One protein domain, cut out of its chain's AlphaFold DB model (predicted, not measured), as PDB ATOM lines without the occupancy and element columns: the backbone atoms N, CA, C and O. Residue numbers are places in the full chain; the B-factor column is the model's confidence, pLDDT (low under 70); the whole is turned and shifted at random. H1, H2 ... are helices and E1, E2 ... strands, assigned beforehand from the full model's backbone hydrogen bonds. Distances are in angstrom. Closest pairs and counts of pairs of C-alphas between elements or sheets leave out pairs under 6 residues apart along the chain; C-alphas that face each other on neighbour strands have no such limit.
ATOM      1  N   CYS A  23       6.449 -16.230 -23.762       82.12
ATOM      2  CA  CYS A  23       5.577 -16.802 -24.788       82.12
ATOM      3  C   CYS A  23       4.675 -15.724 -25.396       82.12
ATOM      4  O   CYS A  23       3.871 -15.102 -24.699       82.12
ATOM      5  N   LEU A  24       4.783 -15.521 -26.706       81.12
ATOM      6  CA  LEU A  24       3.953 -14.590 -27.459       81.12
ATOM      7  C   LEU A  24       2.725 -15.306 -28.001       81.12
ATOM      8  O   LEU A  24       2.819 -16.184 -28.864       81.12
ATOM      9  N   ILE A  25       1.561 -14.870 -27.530       80.38
ATOM     10  CA  ILE A  25       0.258 -15.419 -27.896       80.38
ATOM     11  C   ILE A  25      -0.574 -14.305 -28.530       80.38
ATOM     12  O   ILE A  25      -0.615 -13.179 -28.044       80.38
ATOM     13  N   GLY A  26      -1.232 -14.605 -29.646       77.81
ATOM     14  CA  GLY A  26      -2.093 -13.649 -30.340       77.81
ATOM     15  C   GLY A  26      -2.565 -14.179 -31.687       77.81
ATOM     16  O   GLY A  26      -2.019 -15.161 -32.196       77.81
ATOM     17  N   ALA A  27      -3.544 -13.512 -32.297       79.25
ATOM     18  CA  ALA A  27      -4.087 -13.891 -33.604       79.25
ATOM     19  C   ALA A  27      -3.017 -13.926 -34.718       79.25
ATOM     20  O   ALA A  27      -1.947 -13.314 -34.617       79.25
ATOM     21  N   ALA A  28      -3.278 -14.644 -35.812       78.06
ATOM     22  CA  ALA A  28      -2.420 -14.564 -36.993       78.06
ATOM     23  C   ALA A  28      -2.356 -13.106 -37.494       78.06
ATOM     24  O   ALA A  28      -3.370 -12.425 -37.552       78.06
ATOM     25  N   GLY A  29      -1.154 -12.609 -37.800       80.19
ATOM     26  CA  GLY A  29      -0.955 -11.210 -38.203       80.19
ATOM     27  C   GLY A  29      -0.814 -10.205 -37.052       80.19
ATOM     28  O   GLY A  29      -0.531  -9.046 -37.315       80.19
ATOM     29  N   SER A  30      -0.898 -10.624 -35.783       82.50
ATOM     30  CA  SER A  30      -0.764  -9.725 -34.620       82.50
ATOM     31  C   SER A  30       0.655  -9.177 -34.362       82.50
ATOM     32  O   SER A  30       0.903  -8.624 -33.298       82.50
ATOM     33  N   GLY A  31       1.613  -9.395 -35.270       82.44
ATOM     34  CA  GLY A  31       2.981  -8.875 -35.141       82.44
ATOM     35  C   GLY A  31       3.929  -9.647 -34.209       82.44
ATOM     36  O   GLY A  31       5.004  -9.142 -33.914       82.44
ATOM     37  N   LYS A  32       3.593 -10.869 -33.763       86.62
ATOM     38  CA  LYS A  32       4.452 -11.674 -32.860       86.62
ATOM     39  C   LYS A  32       5.874 -11.881 -33.390       86.62
ATOM     40  O   LYS A  32       6.822 -11.647 -32.657       86.62
ATOM     41  N   SER A  33       6.013 -12.282 -34.654       81.94
ATOM     42  CA  SER A  33       7.316 -12.498 -35.301       81.94
ATOM     43  C   SER A  33       8.077 -11.186 -35.499       81.94
ATOM     44  O   SER A  33       9.279 -11.111 -35.262       81.94
ATOM     45  N   THR A  34       7.364 -10.110 -35.850       85.12
ATOM     46  CA  THR A  34       7.928  -8.755 -35.919       85.12
ATOM     47  C   THR A  34       8.493  -8.324 -34.568       85.12
ATOM     48  O   THR A  34       9.594  -7.788 -34.512       85.12
ATOM     49  N   TRP A  35       7.798  -8.609 -33.469       82.75
ATOM     50  CA  TRP A  35       8.290  -8.285 -32.132       82.75
ATOM     51  C   TRP A  35       9.431  -9.205 -31.686       82.75
ATOM     52  O   TRP A  35      10.448  -8.721 -31.193       82.75
ATOM     53  N   ALA A  36       9.321 -10.513 -31.935       83.94
ATOM     54  CA  ALA A  36      10.375 -11.483 -31.648       83.94
ATOM     55  C   ALA A  36      11.697 -11.140 -32.359       83.94
ATOM     56  O   ALA A  36      12.761 -11.346 -31.790       83.94
ATOM     57  N   SER A  37      11.650 -10.526 -33.549       83.56
ATOM     58  CA  SER A  37      12.854 -10.085 -34.275       83.56
ATOM     59  C   SER A  37      13.686  -9.004 -33.567       83.56
ATOM     60  O   SER A  37      14.813  -8.739 -33.975       83.56
ATOM     61  N   THR A  38      13.159  -8.388 -32.502       85.69
ATOM     62  CA  THR A  38      13.922  -7.451 -31.657       85.69
ATOM     63  C   THR A  38      14.880  -8.156 -30.693       85.69
ATOM     64  O   THR A  38      15.744  -7.504 -30.107       85.69
ATOM     65  N   TRP A  39      14.750  -9.477 -30.542       82.94
ATOM     66  CA  TRP A  39      15.614 -10.317 -29.718       82.94
ATOM     67  C   TRP A  39      16.694 -11.007 -30.564       82.94
ATOM     68  O   TRP A  39      16.520 -11.190 -31.773       82.94
ATOM     69  N   PRO A  40      17.820 -11.419 -29.954       83.38
ATOM     70  CA  PRO A  40      18.821 -12.237 -30.627       83.38
ATOM     71  C   PRO A  40      18.195 -13.494 -31.240       83.38
ATOM     72  O   PRO A  40      17.443 -14.201 -30.580       83.38
ATOM     73  N   ALA A  41      18.560 -13.834 -32.479       80.50
ATOM     74  CA  ALA A  41      18.008 -15.008 -33.167       80.50
ATOM     75  C   ALA A  41      18.250 -16.334 -32.415       80.50
ATOM     76  O   ALA A  41      17.496 -17.285 -32.581       80.50
ATOM     77  N   THR A  42      19.279 -16.395 -31.565       80.44
ATOM     78  CA  THR A  42      19.579 -17.541 -30.689       80.44
ATOM     79  C   THR A  42      18.591 -17.707 -29.533       80.44
ATOM     80  O   THR A  42      18.541 -18.775 -28.936       80.44
ATOM     81  N   GLN A  43      17.835 -16.656 -29.218       80.31
ATOM     82  CA  GLN A  43      16.847 -16.580 -28.140       80.31
ATOM     83  C   GLN A  43      15.408 -16.653 -28.666       80.31
ATOM     84  O   GLN A  43      14.462 -16.652 -27.888       80.31
ATOM     85  N   VAL A  44      15.218 -16.725 -29.986       83.19
ATOM     86  CA  VAL A  44      13.897 -16.759 -30.620       83.19
ATOM     87  C   VAL A  44      13.609 -18.165 -31.140       83.19
ATOM     88  O   VAL A  44      14.240 -18.639 -32.083       83.19
ATOM     89  N   LEU A  45      12.598 -18.818 -30.570       79.19
ATOM     90  CA  LEU A  45      12.048 -20.082 -31.054       79.19
ATOM     91  C   LEU A  45      10.683 -19.842 -31.715       79.19
ATOM     92  O   LEU A  45       9.657 -19.669 -31.053       79.19
ATOM     93  N   GLU A  46      10.649 -19.875 -33.047       77.69
ATOM     94  CA  GLU A  46       9.395 -19.826 -33.809       77.69
ATOM     95  C   GLU A  46       8.852 -21.230 -34.085       77.69
ATOM     96  O   GLU A  46       9.373 -21.959 -34.935       77.69
ATOM     97  N   LEU A  47       7.766 -21.609 -33.405       70.94
ATOM     98  CA  LEU A  47       7.167 -22.937 -33.560       70.94
ATOM     99  C   LEU A  47       6.568 -23.165 -34.951       70.94
ATOM    100  O   LEU A  47       6.573 -24.301 -35.410       70.94
ATOM    101  N   ASP A  48       6.132 -22.114 -35.651       70.94
ATOM    102  CA  ASP A  48       5.664 -22.218 -37.042       70.94
ATOM    103  C   ASP A  48       6.780 -22.745 -37.964       70.94
ATOM    104  O   ASP A  48       6.539 -23.597 -38.819       70.94
ATOM    105  N   ARG A  49       8.030 -22.305 -37.749       69.12
ATOM    106  CA  ARG A  49       9.194 -22.766 -38.520       69.12
ATOM    107  C   ARG A  49       9.541 -24.223 -38.208       69.12
ATOM    108  O   ARG A  49       9.898 -24.974 -39.111       69.12
ATOM    109  N   PHE A  50       9.417 -24.633 -36.946       69.81
ATOM    110  CA  PHE A  50       9.625 -26.029 -36.548       69.81
ATOM    111  C   PHE A  50       8.499 -26.948 -37.031       69.81
ATOM    112  O   PHE A  50       8.770 -28.061 -37.468       69.81
ATOM    113  N   ARG A  51       7.247 -26.482 -37.023       65.88
ATOM    114  CA  ARG A  51       6.101 -27.243 -37.539       65.88
ATOM    115  C   ARG A  51       6.160 -27.434 -39.045       65.88
ATOM    116  O   ARG A  51       5.901 -28.542 -39.496       65.88
ATOM    117  N   ALA A  52       6.600 -26.424 -39.793       64.88
ATOM    118  CA  ALA A  52       6.867 -26.569 -41.222       64.88
ATOM    119  C   ALA A  52       7.925 -27.650 -41.513       64.88
ATOM    120  O   ALA A  52       7.800 -28.371 -42.491       64.88
ATOM    121  N   MET A  53       8.943 -27.808 -40.655       65.62
ATOM    122  CA  MET A  53       9.937 -28.884 -40.805       65.62
ATOM    123  C   MET A  53       9.399 -30.279 -40.473       65.62
ATOM    124  O   MET A  53       9.965 -31.261 -40.943       65.62
ATOM    125  N   VAL A  54       8.376 -30.386 -39.622       68.25
ATOM    126  CA  VAL A  54       7.929 -31.672 -39.062       68.25
ATOM    127  C   VAL A  54       6.621 -32.170 -39.683       68.25
ATOM    128  O   VAL A  54       6.410 -33.377 -39.715       68.25
ATOM    129  N   SER A  55       5.731 -31.283 -40.144       58.00
ATOM    130  CA  SER A  55       4.331 -31.658 -40.389       58.00
ATOM    131  C   SER A  55       3.630 -30.979 -41.577       58.00
ATOM    132  O   SER A  55       2.437 -31.220 -41.736       58.00
ATOM    133  N   ASP A  56       4.299 -30.142 -42.381       59.03
ATOM    134  CA  ASP A  56       3.707 -29.414 -43.530       59.03
ATOM    135  C   ASP A  56       2.406 -28.610 -43.232       59.03
ATOM    136  O   ASP A  56       1.718 -28.170 -44.152       59.03
ATOM    137  N   ASP A  57       2.064 -28.370 -41.957       54.91
ATOM    138  CA  ASP A  57       0.806 -27.744 -41.519       54.91
ATOM    139  C   ASP A  57       1.040 -26.472 -40.678       54.91
ATOM    140  O   ASP A  57       1.962 -26.393 -39.857       54.91
ATOM    141  N   PHE A  58       0.171 -25.470 -40.863       50.47
ATOM    142  CA  PHE A  58       0.252 -24.135 -40.257       50.47
ATOM    143  C   PHE A  58      -1.054 -23.764 -39.547       50.47
ATOM    144  O   PHE A  58      -1.789 -22.876 -39.983       50.47
ATOM    145  N   SER A  59      -1.343 -24.399 -38.414       50.78
ATOM    146  CA  SER A  59      -2.478 -24.005 -37.576       50.78
ATOM    147  C   SER A  59      -2.023 -23.781 -36.136       50.78
ATOM    148  O   SER A  59      -1.477 -24.680 -35.512       50.78
ATOM    149  N   VAL A  60      -2.244 -22.559 -35.636       48.91
ATOM    150  CA  VAL A  60      -1.832 -21.928 -34.356       48.91
ATOM    151  C   VAL A  60      -0.393 -21.381 -34.267       48.91
ATOM    152  O   VAL A  60       0.571 -22.130 -34.163       48.91
ATOM    153  N   LYS A  61      -0.279 -20.037 -34.255       51.28
ATOM    154  CA  LYS A  61       0.985 -19.286 -34.152       51.28
ATOM    155  C   LYS A  61       1.425 -19.127 -32.700       51.28
ATOM    156  O   LYS A  61       0.832 -18.326 -31.973       51.28
ATOM    157  N   PHE A  62       2.502 -19.801 -32.323       49.19
ATOM    158  CA  PHE A  62       3.183 -19.612 -31.043       49.19
ATOM    159  C   PHE A  62       4.643 -19.205 -31.291       49.19
ATOM    160  O   PHE A  62       5.363 -19.886 -32.021       49.19
ATOM    161  N   CYS A  63       5.089 -18.103 -30.685       51.47
ATOM    162  CA  CYS A  63       6.506 -17.723 -30.655       51.47
ATOM    163  C   CYS A  63       6.970 -17.763 -29.202       51.47
ATOM    164  O   CYS A  63       6.313 -17.193 -28.331       51.47
ATOM    165  N   VAL A  64       8.079 -18.441 -28.945       58.09
ATOM    166  CA  VAL A  64       8.669 -18.578 -27.614       58.09
ATOM    167  C   VAL A  64      10.028 -17.890 -27.640       58.09
ATOM    168  O   VAL A  64      10.797 -18.096 -28.574       58.09
ATOM    169  N   LEU A  65      10.315 -17.061 -26.645       56.62
ATOM    170  CA  LEU A  65      11.630 -16.477 -26.416       56.62
ATOM    171  C   LEU A  65      12.226 -17.106 -25.157       56.62
ATOM    172  O   LEU A  65      11.511 -17.271 -24.164       56.62
ATOM    173  N   ILE A  66      13.503 -17.462 -25.234       55.41
ATOM    174  CA  ILE A  66      14.312 -18.052 -24.156       55.41
ATOM    175  C   ILE A  66      15.492 -17.153 -23.818       55.41
ATOM    176  O   ILE A  66      16.071 -16.568 -24.760       55.41
TER     177      ILE A  66
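What this domain is: This is residues 23 to 66 of the 66 residues of an uncharacterized protein of Streptomyces sp. ADI95-16 (UniProt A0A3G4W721). A small antiparallel sheet, ordered E1, E3, E2, has the short helix H1 over one face, while H2 runs off from the end of E2 and only grazes the sheet. The printed part has 44 residues, with two named helices and three named strands, mixed in class, in the order E1, H1, E2, H2, E3. It is compact: radius of gyration of the C-alphas 10.2 A, spans 27 by 22 by 14 A.

Where its parts are: Find C-alpha 23 at (5.577, -16.802, -24.788); E1 runs from there to residue 25, 6.3 A. Next come H1, residues 32 to 36, 6.0 A; E2, residues 44 to 46, 6.3 A; and H2, residues 47 to 55, 11.4 A. E3, residues 62 to 65, 10.1 A, ends at (11.630, -16.477, -26.416).

How they stand to each other: Look across E1 and E3 for N 24 and O 63, 2.8 A, and across E3 and E2 for N 45 and O 64, 2.8 A, both within hydrogen-bond range. E1, H1 and E2 form a split strand-helix-strand unit, two same-way strands with E3 between them, its crossover right-handed. H1 is over E3 at a height over the sheet of 8.3 A; their closest C-alphas, Lys 32 and Cys 63, are 6.8 A apart. H2 only grazes the sheet with residues 47 to 49. In H1 and H2 every O i to N i+4 pair is within hydrogen-bond range.

The domain as a whole: The printed part has no cut and no long link; its farthest C-alphas, Thr 38 and Ser 55, are 27.5 A apart. Residues 49 to 66 have pLDDT under 70.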